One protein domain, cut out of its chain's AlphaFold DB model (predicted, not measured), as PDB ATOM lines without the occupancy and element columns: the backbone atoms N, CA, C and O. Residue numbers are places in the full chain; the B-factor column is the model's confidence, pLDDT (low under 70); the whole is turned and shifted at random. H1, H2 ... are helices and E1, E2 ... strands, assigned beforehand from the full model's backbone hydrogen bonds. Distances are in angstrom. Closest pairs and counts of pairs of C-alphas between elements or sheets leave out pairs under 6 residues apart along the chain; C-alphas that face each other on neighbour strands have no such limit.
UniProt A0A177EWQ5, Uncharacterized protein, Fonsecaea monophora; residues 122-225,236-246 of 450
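Overview. This is residues 122 to 225 and 236 to 246 of the 450 residues of an uncharacterized protein of Fonsecaea monophora (UniProt A0A177EWQ5). A short helix, H2, sits in the middle of the domain and crosses one side of a long straight helix, H3, while a third helix, H1, lies loosely near H2 and comes close to H3 only near the end of H1 and the start of H3, at Leu 147 and Gln 203. Much of the rest is loop: residues 176 to 200 wind round H2 on their way to H3, and residues 122 to 134, which end in the short strand E1, make a loop at one side. The printed part has 115 residues, with one named strand and three named helices in the order E1, H1, H2, H3. The class is mostly helix, but under half of the residues are in named elements. The whole is compact, with a radius of gyration of the C-alphas of 14.5 A and spans of 44 by 34 by 27 A.

Arrangement. E1, residues 132 to 134, pairs with no named strand, but its residues 132 to 133 form a short antiparallel pairing with residues 122 to 123. E1 and H1, residues 138 to 148, are apart, though a tight link of 3 residues joins them. H1 and H2, residues 166 to 175, are close but not clearly touching; their closest C-alphas, those of Glu 139 and Cys 168, are 6.4 A apart. They run the same way at a shallow tilt of 24 degrees. A short parallel pairing joins residues 157 to 158 to residues 179 to 180. H2 touches H3, residues 201 to 223, which meets it with residues 207 to 214 alone; the closest C-alphas, those of Arg 174 and Val 210, are 5.6 A apart. H2 and H3 run opposite ways at a steep tilt of 51 degrees. H1 and H3 are close but not clearly touching, with the C-alphas of Leu 147 and Gln 203 closest at 7.9 A. E1 is apart from H2 and H3. Every O i to N i+4 pair is within hydrogen-bond range in H1, H2 and H3.

Along the chain. E1 begins at C-alpha 132, at (45.650, -18.584, 16.160), and its 3 residues end at Cys 134. H1, from Ala 138 to Leu 148, is 15.3 A long between its first and last C-alphas. H2, from Phe 166 to Leu 175, measures 14.1 A and begins at (44.111, -0.218, 15.437). H3, from Pro 201 to Arg 223, measures 33.2 A and ends at C-alpha 223, at (54.502, 1.092, 2.131).

Size, cuts and confidence. The two C-alphas farthest apart, those of Leu 152 and Arg 225, are 45.0 A apart. The links H1 to H2, of 17 residues, and H2 to H3, of 25 residues, are long. Residues 226 to 235 are cut out, and C-alphas 225 and 236 are 14.4 A apart across the cut. The mean pLDDT of the printed part is 84.3; residue 225 and residues 236 to 246 are under 70.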
ATOM      1  N   THR A 122      39.305 -20.016  14.252       93.19
ATOM      2  CA  THR A 122      40.712 -20.345  13.994       93.19
ATOM      3  C   THR A 122      41.149 -19.766  12.653       93.19
ATOM      4  O   THR A 122      40.591 -20.115  11.615       93.19
ATOM      5  N   SER A 123      42.192 -18.941  12.670       89.12
ATOM      6  CA  SER A 123      42.863 -18.433  11.475       89.12
ATOM      7  C   SER A 123      44.210 -19.139  11.277       89.12
ATOM      8  O   SER A 123      44.968 -19.289  12.243       89.12
ATOM      9  N   PRO A 124      44.559 -19.558  10.046       87.12
ATOM     10  CA  PRO A 124      45.911 -20.014   9.726       87.12
ATOM     11  C   PRO A 124      46.913 -18.854   9.622       87.12
ATOM     12  O   PRO A 124      48.116 -19.093   9.583       87.12
ATOM     13  N   ILE A 125      46.430 -17.611   9.574       82.88
ATOM     14  CA  ILE A 125      47.241 -16.403   9.433       82.88
ATOM     15  C   ILE A 125      47.486 -15.828  10.829       82.88
ATOM     16  O   ILE A 125      46.545 -15.407  11.500       82.88
ATOM     17  N   SER A 126      48.749 -15.791  11.252       85.31
ATOM     18  CA  SER A 126      49.195 -15.076  12.452       85.31
ATOM     19  C   SER A 126      50.581 -14.479  12.241       85.31
ATOM     20  O   SER A 126      51.322 -14.897  11.348       85.31
ATOM     21  N   LEU A 127      50.974 -13.548  13.108       78.00
ATOM     22  CA  LEU A 127      52.316 -12.960  13.113       78.00
ATOM     23  C   LEU A 127      53.406 -14.002  13.393       78.00
ATOM     24  O   LEU A 127      54.553 -13.819  13.002       78.00
ATOM     25  N   SER A 128      53.050 -15.090  14.077       80.56
ATOM     26  CA  SER A 128      53.972 -16.170  14.442       80.56
ATOM     27  C   SER A 128      54.014 -17.320  13.429       80.56
ATOM     28  O   SER A 128      54.731 -18.294  13.651       80.56
ATOM     29  N   GLY A 129      53.211 -17.258  12.358       82.06
ATOM     30  CA  GLY A 129      53.045 -18.348  11.388       82.06
ATOM     31  C   GLY A 129      52.288 -19.573  11.923       82.06
ATOM     32  O   GLY A 129      52.142 -20.565  11.216       82.06
ATOM     33  N   LYS A 130      51.797 -19.529  13.169       87.00
ATOM     34  CA  LYS A 130      50.992 -20.594  13.787       87.00
ATOM     35  C   LYS A 130      49.499 -20.310  13.642       87.00
ATOM     36  O   LYS A 130      49.097 -19.151  13.567       87.00
ATOM     37  N   LYS A 131      48.668 -21.355  13.685       90.12
ATOM     38  CA  LYS A 131      47.214 -21.180  13.815       90.12
ATOM     39  C   LYS A 131      46.907 -20.415  15.101       90.12
ATOM     40  O   LYS A 131      47.448 -20.750  16.154       90.12
ATOM     41  N   THR A 132      46.053 -19.404  15.013       92.50
ATOM     42  CA  THR A 132      45.650 -18.584  16.160       92.50
ATOM     43  C   THR A 132      44.138 -18.442  16.203       92.50
ATOM     44  O   THR A 132      43.473 -18.476  15.166       92.50
ATOM     45  N   LEU A 133      43.589 -18.305  17.406       94.25
ATOM     46  CA  LEU A 133      42.183 -17.967  17.587       94.25
ATOM     47  C   LEU A 133      42.006 -16.464  17.377       94.25
ATOM     48  O   LEU A 133      42.689 -15.662  18.019       94.25
ATOM     49  N   CYS A 134      41.084 -16.106  16.494       94.44
ATOM     50  CA  CYS A 134      40.631 -14.746  16.272       94.44
ATOM     51  C   CYS A 134      39.318 -14.507  17.012       94.44
ATOM     52  O   CYS A 134      38.400 -15.326  16.958       94.44
ATOM     53  N   TYR A 135      39.231 -13.358  17.669       95.25
ATOM     54  CA  TYR A 135      38.116 -12.956  18.510       95.25
ATOM     55  C   TYR A 135      37.447 -11.712  17.928       95.25
ATOM     56  O   TYR A 135      38.112 -10.818  17.393       95.25
ATOM     57  N   VAL A 136      36.127 -11.630  18.074       96.12
ATOM     58  CA  VAL A 136      35.387 -10.399  17.794       96.12
ATOM     59  C   VAL A 136      35.554  -9.472  18.990       96.12
ATOM     60  O   VAL A 136      35.116  -9.778  20.098       96.12
ATOM     61  N   HIS A 137      36.218  -8.342  18.783       94.88
ATOM     62  CA  HIS A 137      36.435  -7.353  19.838       94.88
ATOM     63  C   HIS A 137      35.133  -6.622  20.204       94.88
ATOM     64  O   HIS A 137      34.239  -6.500  19.369       94.88
ATOM     65  N   ALA A 138      35.048  -6.094  21.430       92.50
ATOM     66  CA  ALA A 138      33.840  -5.462  21.972       92.50
ATOM     67  C   ALA A 138      33.301  -4.314  21.098       92.50
ATOM     68  O   ALA A 138      32.095  -4.196  20.917       92.50
ATOM     69  N   GLU A 139      34.180  -3.509  20.496       94.00
ATOM     70  CA  GLU A 139      33.787  -2.433  19.579       94.00
ATOM     71  C   GLU A 139      33.015  -2.981  18.374       94.00
ATOM     72  O   GLU A 139      31.998  -2.421  17.972       94.00
ATOM     73  N   ILE A 140      33.478  -4.103  17.819       95.69
ATOM     74  CA  ILE A 140      32.837  -4.762  16.679       95.69
ATOM     75  C   ILE A 140      31.537  -5.432  17.117       95.69
ATOM     76  O   ILE A 140      30.552  -5.331  16.396       95.69
ATOM     77  N   GLN A 141      31.493  -6.035  18.310       95.50
ATOM     78  CA  GLN A 141      30.251  -6.580  18.875       95.50
ATOM     79  C   GLN A 141      29.167  -5.497  18.985       95.50
ATOM     80  O   GLN A 141      28.034  -5.723  18.572       95.50
ATOM     81  N   MET A 142      29.520  -4.298  19.462       93.44
ATOM     82  CA  MET A 142      28.588  -3.168  19.547       93.44
ATOM     83  C   MET A 142      28.116  -2.693  18.170       93.44
ATOM     84  O   MET A 142      26.930  -2.431  17.990       93.44
ATOM     85  N   VAL A 143      29.018  -2.600  17.187       93.88
ATOM     86  CA  VAL A 143      28.624  -2.246  15.816       93.88
ATOM     87  C   VAL A 143      27.653  -3.276  15.246       93.88
ATOM     88  O   VAL A 143      26.627  -2.898  14.689       93.88
ATOM     89  N   VAL A 144      27.956  -4.567  15.394       95.00
ATOM     90  CA  VAL A 144      27.114  -5.649  14.870       95.00
ATOM     91  C   VAL A 144      25.752  -5.670  15.558       95.00
ATOM     92  O   VAL A 144      24.742  -5.808  14.875       95.00
ATOM     93  N   HIS A 145      25.693  -5.426  16.868       94.12
ATOM     94  CA  HIS A 145      24.429  -5.262  17.587       94.12
ATOM     95  C   HIS A 145      23.544  -4.179  16.947       94.12
ATOM     96  O   HIS A 145      22.375  -4.431  16.661       94.12
ATOM     97  N   TYR A 146      24.102  -3.004  16.643       92.88
ATOM     98  CA  TYR A 146      23.345  -1.930  15.993       92.88
ATOM     99  C   TYR A 146      23.077  -2.160  14.501       92.88
ATOM    100  O   TYR A 146      22.154  -1.553  13.967       92.88
ATOM    101  N   LEU A 147      23.853  -3.013  13.825       92.06
ATOM    102  CA  LEU A 147      23.544  -3.450  12.462       92.06
ATOM    103  C   LEU A 147      22.325  -4.375  12.444       92.06
ATOM    104  O   LEU A 147      21.451  -4.211  11.599       92.06
ATOM    105  N   LEU A 148      22.272  -5.345  13.360       92.69
ATOM    106  CA  LEU A 148      21.202  -6.344  13.419       92.69
ATOM    107  C   LEU A 148      19.926  -5.811  14.073       92.69
ATOM    108  O   LEU A 148      18.831  -6.284  13.787       92.69
ATOM    109  N   SER A 149      20.047  -4.835  14.970       89.94
ATOM    110  CA  SER A 149      18.909  -4.219  15.652       89.94
ATOM    111  C   SER A 149      19.077  -2.700  15.709       89.94
ATOM    112  O   SER A 149      19.398  -2.147  16.766       89.94
ATOM    113  N   PRO A 150      18.893  -2.004  14.571       87.88
ATOM    114  CA  PRO A 150      19.044  -0.560  14.515       87.88
ATOM    115  C   PRO A 150      18.021   0.142  15.425       87.88
ATOM    116  O   PRO A 150      16.817  -0.088  15.292       87.88
ATOM    117  N   PRO A 151      18.456   1.012  16.351       86.31
ATOM    118  CA  PRO A 151      17.538   1.829  17.131       86.31
ATOM    119  C   PRO A 151      16.980   2.974  16.275       86.31
ATOM    120  O   PRO A 151      17.570   3.358  15.267       86.31
ATOM    121  N   LEU A 152      15.890   3.595  16.742       84.25
ATOM    122  CA  LEU A 152      15.330   4.821  16.146       84.25
ATOM    123  C   LEU A 152      16.374   5.940  16.007       84.25
ATOM    124  O   LEU A 152      16.363   6.687  15.035       84.25
ATOM    125  N   ILE A 153      17.265   6.057  16.995       83.88
ATOM    126  CA  ILE A 153      18.368   7.017  17.005       83.88
ATOM    127  C   ILE A 153      19.659   6.239  17.218       83.88
ATOM    128  O   ILE A 153      19.882   5.671  18.290       83.88
ATOM    129  N   LEU A 154      20.510   6.221  16.194       86.44
ATOM    130  CA  LEU A 154      21.804   5.559  16.260       86.44
ATOM    131  C   LEU A 154      22.757   6.320  17.198       86.44
ATOM    132  O   LEU A 154      22.876   7.546  17.092       86.44
ATOM    133  N   PRO A 155      23.481   5.631  18.097       86.06
ATOM    134  CA  PRO A 155      24.536   6.266  18.871       86.06
ATOM    135  C   PRO A 155      25.633   6.814  17.964       86.06
ATOM    136  O   PRO A 155      26.062   6.152  17.027       86.06
ATOM    137  N   ARG A 156      26.149   8.001  18.292       86.19
ATOM    138  CA  ARG A 156      27.273   8.610  17.556       86.19
ATOM    139  C   ARG A 156      28.641   8.188  18.087       86.19
ATOM    140  O   ARG A 156      29.646   8.368  17.409       86.19
ATOM    141  N   VAL A 157      28.699   7.686  19.321       84.19
ATOM    142  CA  VAL A 157      29.949   7.398  20.036       84.19
ATOM    143  C   VAL A 157      29.886   6.003  20.642       84.19
ATOM    144  O   VAL A 157      28.900   5.645  21.284       84.19
ATOM    145  N   ILE A 158      30.961   5.240  20.465       83.75
ATOM    146  CA  ILE A 158      31.202   3.954  21.113       83.75
ATOM    147  C   ILE A 158      32.330   4.131  22.134       83.75
ATOM    148  O   ILE A 158      33.431   4.597  21.820       83.75
ATOM    149  N   GLY A 159      32.046   3.748  23.378       81.69
ATOM    150  CA  GLY A 159      33.016   3.695  24.466       81.69
ATOM    151  C   GLY A 159      33.116   2.280  25.015       81.69
ATOM    152  O   GLY A 159      32.103   1.672  25.348       81.69
ATOM    153  N   THR A 160      34.337   1.769  25.123       82.44
ATOM    154  CA  THR A 160      34.648   0.476  25.739       82.44
ATOM    155  C   THR A 160      35.566   0.697  26.946       82.44
ATOM    156  O   THR A 160      36.169   1.757  27.111       82.44
ATOM    157  N   SER A 161      35.671  -0.292  27.840       74.69
ATOM    158  CA  SER A 161      36.516  -0.194  29.047       74.69
ATOM    159  C   SER A 161      38.024  -0.240  28.764       74.69
ATOM    160  O   SER A 161      38.839  -0.114  29.680       74.69
ATOM    161  N   LYS A 162      38.405  -0.430  27.499       77.25
ATOM    162  CA  LYS A 162      39.779  -0.440  26.998       77.25
ATOM    163  C   LYS A 162      39.839   0.491  25.797       77.25
ATOM    164  O   LYS A 162      38.871   0.602  25.064       77.25
ATOM    165  N   GLU A 163      40.979   1.129  25.574       79.38
ATOM    166  CA  GLU A 163      41.169   1.898  24.346       79.38
ATOM    167  C   GLU A 163      41.026   0.987  23.122       79.38
ATOM    168  O   GLU A 163      41.395  -0.192  23.160       79.38
ATOM    169  N   THR A 164      40.513   1.535  22.027       85.31
ATOM    170  CA  THR A 164      40.262   0.746  20.822       85.31
ATOM    171  C   THR A 164      41.566   0.310  20.156       85.31
ATOM    172  O   THR A 164      42.571   1.032  20.140       85.31
ATOM    173  N   CYS A 165      41.572  -0.898  19.586       89.81
ATOM    174  CA  CYS A 165      42.720  -1.362  18.816       89.81
ATOM    175  C   CYS A 165      42.780  -0.706  17.435       89.81
ATOM    176  O   CYS A 165      41.793  -0.142  16.960       89.81
ATOM    177  N   PHE A 166      43.929  -0.815  16.762       90.19
ATOM    178  CA  PHE A 166      44.111  -0.218  15.437       90.19
ATOM    179  C   PHE A 166      43.038  -0.686  14.441       90.19
ATOM    180  O   PHE A 166      42.434   0.141  13.766       90.19
ATOM    181  N   LEU A 167      42.749  -1.993  14.394       93.62
ATOM    182  CA  LEU A 167      41.761  -2.545  13.460       93.62
ATOM    183  C   LEU A 167      40.323  -2.150  13.814       93.62
ATOM    184  O   LEU A 167      39.556  -1.851  12.907       93.62
ATOM    185  N   CYS A 168      39.968  -2.074  15.101       94.38
ATOM    186  CA  CYS A 168      38.643  -1.604  15.528       94.38
ATOM    187  C   CYS A 168      38.437  -0.125  15.195       94.38
ATOM    188  O   CYS A 168      37.392   0.253  14.666       94.38
ATOM    189  N   HIS A 169      39.451   0.703  15.461       92.38
ATOM    190  CA  HIS A 169      39.436   2.117  15.100       92.38
ATOM    191  C   HIS A 169      39.317   2.295  13.583       92.38
ATOM    192  O   HIS A 169      38.454   3.036  13.119       92.38
ATOM    193  N   LEU A 170      40.137   1.584  12.800       93.38
ATOM    194  CA  LEU A 170      40.124   1.671  11.341       93.38
ATOM    195  C   LEU A 170      38.790   1.197  10.748       93.38
ATOM    196  O   LEU A 170      38.255   1.853   9.858       93.38
ATOM    197  N   PHE A 171      38.238   0.098  11.265       95.69
ATOM    198  CA  PHE A 171      36.923  -0.405  10.876       95.69
ATOM    199  C   PHE A 171      35.839   0.644  11.128       95.69
ATOM    200  O   PHE A 171      35.119   1.021  10.209       95.69
ATOM    201  N   THR A 172      35.788   1.186  12.346       92.00
ATOM    202  CA  THR A 172      34.805   2.202  12.741       92.00
ATOM    203  C   THR A 172      34.939   3.474  11.900       92.00
ATOM    204  O   THR A 172      33.948   3.990  11.388       92.00
ATOM    205  N   LYS A 173      36.177   3.925  11.654       89.81
ATOM    206  CA  LYS A 173      36.491   5.061  10.778       89.81
ATOM    207  C   LYS A 173      36.015   4.841   9.343       89.81
ATOM    208  O   LYS A 173      35.510   5.767   8.718       89.81
ATOM    209  N   ARG A 174      36.197   3.637   8.793       92.69
ATOM    210  CA  ARG A 174      35.787   3.316   7.417       92.69
ATOM    211  C   ARG A 174      34.299   3.056   7.266       92.69
ATOM    212  O   ARG A 174      33.777   3.282   6.179       92.69
ATOM    213  N   LEU A 175      33.647   2.628   8.337       91.75
ATOM    214  CA  LEU A 175      32.201   2.511   8.421       91.75
ATOM    215  C   LEU A 175      31.518   3.883   8.495       91.75
ATOM    216  O   LEU A 175      30.478   4.076   7.878       91.75
ATOM    217  N   GLY A 176      32.108   4.834   9.229       87.12
ATOM    218  CA  GLY A 176      31.678   6.236   9.269       87.12
ATOM    219  C   GLY A 176      30.454   6.535  10.143       87.12
ATOM    220  O   GLY A 176      30.047   7.687  10.222       87.12
ATOM    221  N   ALA A 177      29.877   5.531  10.810       85.56
ATOM    222  CA  ALA A 177      28.666   5.689  11.624       85.56
ATOM    223  C   ALA A 177      28.937   6.037  13.101       85.56
ATOM    224  O   ALA A 177      28.070   6.592  13.773       85.56
ATOM    225  N   PHE A 178      30.131   5.724  13.615       87.88
ATOM    226  CA  PHE A 178      30.473   5.913  15.024       87.88
ATOM    227  C   PHE A 178      31.832   6.591  15.190       87.88
ATOM    228  O   PHE A 178      32.722   6.465  14.349       87.88
ATOM    229  N   VAL A 179      32.010   7.241  16.336       84.25
ATOM    230  CA  VAL A 179      33.295   7.723  16.843       84.25
ATOM    231  C   VAL A 179      33.728   6.846  18.011       84.25
ATOM    232  O   VAL A 179      32.911   6.454  18.841       84.25
ATOM    233  N   VAL A 180      35.021   6.543  18.095       80.75
ATOM    234  CA  VAL A 180      35.603   5.853  19.252       80.75
ATOM    235  C   VAL A 180      36.216   6.869  20.209       80.75
ATOM    236  O   VAL A 180      36.839   7.831  19.776       80.75
ATOM    237  N   THR A 181      36.052   6.651  21.511       76.25
ATOM    238  CA  THR A 181      36.513   7.599  22.546       76.25
ATOM    239  C   THR A 181      38.033   7.676  22.691       76.25
ATOM    240  O   THR A 181      38.562   8.733  23.013       76.25
ATOM    241  N   ALA A 182      38.744   6.570  22.457       73.06
ATOM    242  CA  ALA A 182      40.201   6.497  22.537       73.06
ATOM    243  C   ALA A 182      40.738   5.328  21.703       73.06
ATOM    244  O   ALA A 182      40.022   4.357  21.440       73.06
ATOM    245  N   THR A 183      42.012   5.380  21.310       78.88
ATOM    246  CA  THR A 183      42.703   4.290  20.605       78.88
ATOM    247  C   THR A 183      44.119   4.110  21.134       78.88
ATOM    248  O   THR A 183      44.857   5.078  21.276       78.88
ATOM    249  N   HIS A 184      44.526   2.862  21.375       75.38
ATOM    250  CA  HIS A 184      45.914   2.539  21.727       75.38
ATOM    251  C   HIS A 184      46.760   2.188  20.487       75.38
ATOM    252  O   HIS A 184      47.932   1.819  20.611       75.38
ATOM    253  N   GLY A 185      46.151   2.155  19.290       77.31
ATOM    254  CA  GLY A 185      46.841   1.974  18.006       77.31
ATOM    255  C   GLY A 185      47.596   0.652  17.813       77.31
ATOM    256  O   GLY A 185      48.475   0.575  16.956       77.31
ATOM    257  N   ARG A 186      47.296  -0.393  18.597       80.81
ATOM    258  CA  ARG A 186      47.980  -1.699  18.493       80.81
ATOM    259  C   ARG A 186      47.244  -2.590  17.506       80.81
ATOM    260  O   ARG A 186      46.024  -2.731  17.594       80.81
ATOM    261  N   LEU A 187      48.005  -3.195  16.605       86.06
ATOM    262  CA  LEU A 187      47.533  -4.217  15.680       86.06
ATOM    263  C   LEU A 187      47.550  -5.591  16.364       86.06
ATOM    264  O   LEU A 187      48.543  -5.962  16.993       86.06
ATOM    265  N   TYR A 188      46.448  -6.329  16.237       85.62
ATOM    266  CA  TYR A 188      46.305  -7.702  16.716       85.62
ATOM    267  C   TYR A 188      45.997  -8.613  15.531       85.62
ATOM    268  O   TYR A 188      45.109  -8.311  14.741       85.62
ATOM    269  N   ASP A 189      46.708  -9.730  15.434       87.81
ATOM    270  CA  ASP A 189      46.449 -10.815  14.481       87.81
ATOM    271  C   ASP A 189      45.328 -11.761  14.930       87.81
ATOM    272  O   ASP A 189      44.888 -12.608  14.165       87.81
ATOM    273  N   GLN A 190      44.839 -11.579  16.157       91.88
ATOM    274  CA  GLN A 190      43.722 -12.304  16.764       91.88
ATOM    275  C   GLN A 190      42.385 -11.556  16.622       91.88
ATOM    276  O   GLN A 190      41.505 -11.700  17.466       91.88
ATOM    277  N   TRP A 191      42.234 -10.719  15.594       94.00
ATOM    278  CA  TRP A 191      41.052  -9.879  15.378       94.00
ATOM    279  C   TRP A 191      40.195 -10.410  14.226       94.00
ATOM    280  O   TRP A 191      40.736 -10.837  13.207       94.00
ATOM    281  N   THR A 192      38.866 -10.354  14.356       94.69
ATOM    282  CA  THR A 192      37.938 -10.684  13.261       94.69
ATOM    283  C   THR A 192      36.630  -9.888  13.324       94.69
ATOM    284  O   THR A 192      36.250  -9.374  14.378       94.69
ATOM    285  N   VAL A 193      35.931  -9.828  12.188       95.12
ATOM    286  CA  VAL A 193      34.510  -9.453  12.073       95.12
ATOM    287  C   VAL A 193      33.699 -10.753  11.999       95.12
ATOM    288  O   VAL A 193      34.159 -11.682  11.328       95.12
ATOM    289  N   PRO A 194      32.556 -10.883  12.694       94.69
ATOM    290  CA  PRO A 194      31.746 -12.091  12.601       94.69
ATOM    291  C   PRO A 194      31.058 -12.158  11.235       94.69
ATOM    292  O   PRO A 194      30.556 -11.143  10.753       94.69
ATOM    293  N   ASP A 195      31.050 -13.347  10.634       92.25
ATOM    294  CA  ASP A 195      30.329 -13.666   9.398       92.25
ATOM    295  C   ASP A 195      29.007 -14.337   9.781       92.25
ATOM    296  O   ASP A 195      29.005 -15.472  10.265       92.25
ATOM    297  N   LEU A 196      27.917 -13.577   9.688       94.12
ATOM    298  CA  LEU A 196      26.610 -13.922  10.242       94.12
ATOM    299  C   LEU A 196      25.605 -14.154   9.118       94.12
ATOM    300  O   LEU A 196      25.561 -13.394   8.149       94.12
ATOM    301  N   ALA A 197      24.777 -15.189   9.266       94.12
ATOM    302  CA  ALA A 197      23.707 -15.498   8.316       94.12
ATOM    303  C   ALA A 197      22.573 -14.458   8.376       94.12
ATOM    304  O   ALA A 197      21.822 -14.286   7.423       94.12
ATOM    305  N   GLU A 198      22.482 -13.755   9.501       94.94
ATOM    306  CA  GLU A 198      21.524 -12.704   9.814       94.94
ATOM    307  C   GLU A 198      21.798 -11.405   9.047       94.94
ATOM    308  O   GLU A 198      20.946 -10.517   9.011       94.94
ATOM    309  N   TYR A 199      22.972 -11.270   8.421       95.06
ATOM    310  CA  TYR A 199      23.253 -10.106   7.597       95.06
ATOM    311  C   TYR A 199      22.423 -10.109   6.317       95.06
ATOM    312  O   TYR A 199      22.438 -11.052   5.525       95.06
ATOM    313  N   THR A 200      21.788  -8.976   6.043       94.19
ATOM    314  CA  THR A 200      21.178  -8.725   4.738       94.19
ATOM    315  C   THR A 200      22.253  -8.650   3.643       94.19
ATOM    316  O   THR A 200      23.399  -8.272   3.914       94.19
ATOM    317  N   PRO A 201      21.914  -8.914   2.367       94.12
ATOM    318  CA  PRO A 201      22.865  -8.774   1.262       94.12
ATOM    319  C   PRO A 201      23.515  -7.383   1.184       94.12
ATOM    320  O   PRO A 201      24.710  -7.269   0.907       94.12
ATOM    321  N   GLY A 202      22.749  -6.328   1.490       91.81
ATOM    322  CA  GLY A 202      23.267  -4.962   1.579       91.81
ATOM    323  C   GLY A 202      24.303  -4.807   2.693       91.81
ATOM    324  O   GLY A 202      25.354  -4.205   2.473       91.81
ATOM    325  N   GLN A 203      24.051  -5.412   3.861       92.88
ATOM    326  CA  GLN A 203      24.996  -5.422   4.980       92.88
ATOM    327  C   GLN A 203      26.292  -6.139   4.649       92.88
ATOM    328  O   GLN A 203      27.372  -5.603   4.903       92.88
ATOM    329  N   VAL A 204      26.196  -7.302   4.015       94.75
ATOM    330  CA  VAL A 204      27.370  -8.048   3.567       94.75
ATOM    331  C   VAL A 204      28.203  -7.224   2.584       94.75
ATOM    332  O   VAL A 204      29.422  -7.138   2.744       94.75
ATOM    333  N   GLU A 205      27.584  -6.592   1.581       94.62
ATOM    334  CA  GLU A 205      28.339  -5.822   0.586       94.62
ATOM    335  C   GLU A 205      29.028  -4.602   1.198       94.62
ATOM    336  O   GLU A 205      30.199  -4.335   0.914       94.62
ATOM    337  N   ALA A 206      28.359  -3.896   2.102       91.12
ATOM    338  CA  ALA A 206      28.957  -2.753   2.766       91.12
ATOM    339  C   ALA A 206      30.077  -3.141   3.739       91.12
ATOM    340  O   ALA A 206      31.138  -2.513   3.727       91.12
ATOM    341  N   LEU A 207      29.908  -4.211   4.527       95.75
ATOM    342  CA  LEU A 207      30.979  -4.746   5.375       95.75
ATOM    343  C   LEU A 207      32.188  -5.165   4.528       95.75
ATOM    344  O   LEU A 207      33.329  -4.834   4.861       95.75
ATOM    345  N   ARG A 208      31.959  -5.810   3.377       96.12
ATOM    346  CA  ARG A 208      33.024  -6.117   2.409       96.12
ATOM    347  C   ARG A 208      33.691  -4.851   1.884       96.12
ATOM    348  O   ARG A 208      34.918  -4.808   1.803       96.12
ATOM    349  N   ALA A 209      32.932  -3.810   1.548       95.62
ATOM    350  CA  ALA A 209      33.486  -2.536   1.100       95.62
ATOM    351  C   ALA A 209      34.362  -1.876   2.180       95.62
ATOM    352  O   ALA A 209      35.461  -1.410   1.865       95.62
ATOM    353  N   VAL A 210      33.931  -1.900   3.446       96.19
ATOM    354  CA  VAL A 210      34.715  -1.437   4.601       96.19
ATOM    355  C   VAL A 210      36.022  -2.220   4.704       96.19
ATOM    356  O   VAL A 210      37.092  -1.612   4.685       96.19
ATOM    357  N   ILE A 211      35.969  -3.554   4.703       95.94
ATOM    358  CA  ILE A 211      37.161  -4.414   4.798       95.94
ATOM    359  C   ILE A 211      38.120  -4.174   3.619       95.94
ATOM    360  O   ILE A 211      39.333  -4.064   3.814       95.94
ATOM    361  N   ARG A 212      37.609  -4.011   2.390       96.94
ATOM    362  CA  ARG A 212      38.435  -3.664   1.218       96.94
ATOM    363  C   ARG A 212      39.151  -2.322   1.412       96.94
ATOM    364  O   ARG A 212      40.332  -2.219   1.081       96.94
ATOM    365  N   ARG A 213      38.471  -1.301   1.951       94.38
ATOM    366  CA  ARG A 213      39.081   0.008   2.264       94.38
ATOM    367  C   ARG A 213      40.138  -0.115   3.363       94.38
ATOM    368  O   ARG A 213      41.231   0.410   3.189       94.38
ATOM    369  N   MET A 214      39.863  -0.875   4.423       94.62
ATOM    370  CA  MET A 214      40.843  -1.157   5.478       94.62
ATOM    371  C   MET A 214      42.105  -1.823   4.919       94.62
ATOM    372  O   MET A 214      43.213  -1.393   5.221       94.62
ATOM    373  N   ASN A 215      41.958  -2.833   4.055       93.06
ATOM    374  CA  ASN A 215      43.098  -3.514   3.433       93.06
ATOM    375  C   ASN A 215      43.951  -2.565   2.584       93.06
ATOM    376  O   ASN A 215      45.182  -2.654   2.611       93.06
ATOM    377  N   ARG A 216      43.319  -1.635   1.855       92.38
ATOM    378  CA  ARG A 216      44.031  -0.584   1.110       92.38
ATOM    379  C   ARG A 216      44.824   0.314   2.056       92.38
ATOM    380  O   ARG A 216      46.005   0.531   1.808       92.38
ATOM    381  N   ASP A 217      44.227   0.754   3.160       89.12
ATOM    382  CA  ASP A 217      44.912   1.599   4.144       89.12
ATOM    383  C   ASP A 217      46.089   0.893   4.792       89.12
ATOM    384  O   ASP A 217      47.187   1.438   4.817       89.12
ATOM    385  N   CYS A 218      45.896  -0.340   5.260       88.50
ATOM    386  CA  CYS A 218      46.973  -1.152   5.816       88.50
ATOM    387  C   CYS A 218      48.115  -1.323   4.804       88.50
ATOM    388  O   CYS A 218      49.284  -1.197   5.165       88.50
ATOM    389  N   SER A 219      47.788  -1.542   3.526       88.31
ATOM    390  CA  SER A 219      48.782  -1.663   2.453       88.31
ATOM    391  C   SER A 219      49.539  -0.356   2.208       88.31
ATOM    392  O   SER A 219      50.753  -0.379   2.022       88.31
ATOM    393  N   LEU A 220      48.848   0.786   2.215       86.06
ATOM    394  CA  LEU A 220      49.467   2.106   2.067       86.06
ATOM    395  C   LEU A 220      50.361   2.433   3.266       86.06
ATOM    396  O   LEU A 220      51.504   2.849   3.088       86.06
ATOM    397  N   LEU A 221      49.878   2.183   4.483       83.25
ATOM    398  CA  LEU A 221      50.628   2.388   5.721       83.25
ATOM    399  C   LEU A 221      51.869   1.497   5.800       83.25
ATOM    400  O   LEU A 221      52.906   1.959   6.270       83.25
ATOM    401  N   GLY A 222      51.787   0.260   5.303       79.25
ATOM    402  CA  GLY A 222      52.927  -0.652   5.210       79.25
ATOM    403  C   GLY A 222      53.971  -0.239   4.165       79.25
ATOM    404  O   GLY A 222      55.134  -0.609   4.292       79.25
ATOM    405  N   ARG A 223      53.583   0.544   3.148       82.69
ATOM    406  CA  ARG A 223      54.502   1.092   2.131       82.69
ATOM    407  C   ARG A 223      55.196   2.376   2.575       82.69
ATOM    408  O   ARG A 223      56.252   2.701   2.033       82.69
ATOM    409  N   LYS A 224      54.620   3.119   3.526       78.19
ATOM    410  CA  LYS A 224      55.247   4.330   4.069       78.19
ATOM    411  C   LYS A 224      56.562   3.954   4.757       78.19
ATOM    412  O   LYS A 224      56.608   3.049   5.589       78.19
ATOM    413  N   ARG A 225      57.644   4.655   4.406       64.81
ATOM    414  CA  ARG A 225      58.919   4.545   5.122       64.81
ATOM    415  C   ARG A 225      58.769   5.253   6.458       64.81
ATOM    416  O   ARG A 225      58.872   6.470   6.531       64.81
ATOM    417  N   SER A 236      53.567  -3.557  17.155       41.97
ATOM    418  CA  SER A 236      53.010  -2.778  16.047       41.97
ATOM    419  C   SER A 236      52.052  -1.708  16.588       41.97
ATOM    420  O   SER A 236      50.838  -1.901  16.630       41.97
ATOM    421  N   ARG A 237      52.613  -0.616  17.112       44.50
ATOM    422  CA  ARG A 237      51.903   0.593  17.530       44.50
ATOM    423  C   ARG A 237      52.009   1.592  16.390       44.50
ATOM    424  O   ARG A 237      53.107   2.091  16.140       44.50
ATOM    425  N   GLN A 238      50.899   1.895  15.725       43.22
ATOM    426  CA  GLN A 238      50.839   3.014  14.782       43.22
ATOM    427  C   GLN A 238      51.227   4.313  15.515       43.22
ATOM    428  O   GLN A 238      50.951   4.455  16.709       43.22
ATOM    429  N   ASN A 239      51.895   5.254  14.843       43.69
ATOM    430  CA  ASN A 239      52.030   6.607  15.376       43.69
ATOM    431  C   ASN A 239      50.664   7.285  15.326       43.69
ATOM    432  O   ASN A 239      50.153   7.547  14.243       43.69
ATOM    433  N   LEU A 240      50.055   7.515  16.488       42.06
ATOM    434  CA  LEU A 240      48.757   8.184  16.568       42.06
ATOM    435  C   LEU A 240      48.840   9.645  16.098       42.06
ATOM    436  O   LEU A 240      47.834  10.174  15.648       42.06
ATOM    437  N   TYR A 241      50.037  10.241  16.116       39.69
ATOM    438  CA  TYR A 241      50.309  11.576  15.575       39.69
ATOM    439  C   TYR A 241      50.405  11.622  14.039       39.69
ATOM    440  O   TYR A 241      50.423  12.702  13.472       39.69
ATOM    441  N   GLU A 242      50.465  10.473  13.353       39.47
ATOM    442  CA  GLU A 242      50.489  10.396  11.875       39.47
ATOM    443  C   GLU A 242      49.135   9.965  11.286       39.47
ATOM    444  O   GLU A 242      49.003   9.731  10.081       39.47
ATOM    445  N   MET A 243      48.127   9.794  12.142       38.88
ATOM    446  CA  MET A 243      46.741   9.640  11.719       38.88
ATOM    447  C   MET A 243      46.112  11.034  11.682       38.88
ATOM    448  O   MET A 243      46.346  11.787  12.625       38.88
ATOM    449  N   PRO A 244      45.293  11.367  10.664       37.41
ATOM    450  CA  PRO A 244      44.593  12.645  10.629       37.41
ATOM    451  C   PRO A 244      43.870  12.842  11.955       37.41
ATOM    452  O   PRO A 244      43.050  11.994  12.342       37.41
ATOM    453  N   THR A 245      44.234  13.901  12.671       38.69
ATOM    454  CA  THR A 245      43.530  14.310  13.878       38.69
ATOM    455  C   THR A 245      42.146  14.724  13.413       38.69
ATOM    456  O   THR A 245      42.000  15.588  12.555       38.69
ATOM    457  N   PHE A 246      41.116  14.035  13.896       40.38
ATOM    458  CA  PHE A 246      39.752  14.423  13.574       40.38
ATOM    459  C   PHE A 246      39.469  15.757  14.255       40.38
ATOM    460  O   PHE A 246      39.247  15.792  15.462       40.38
TER     461      PHE A 246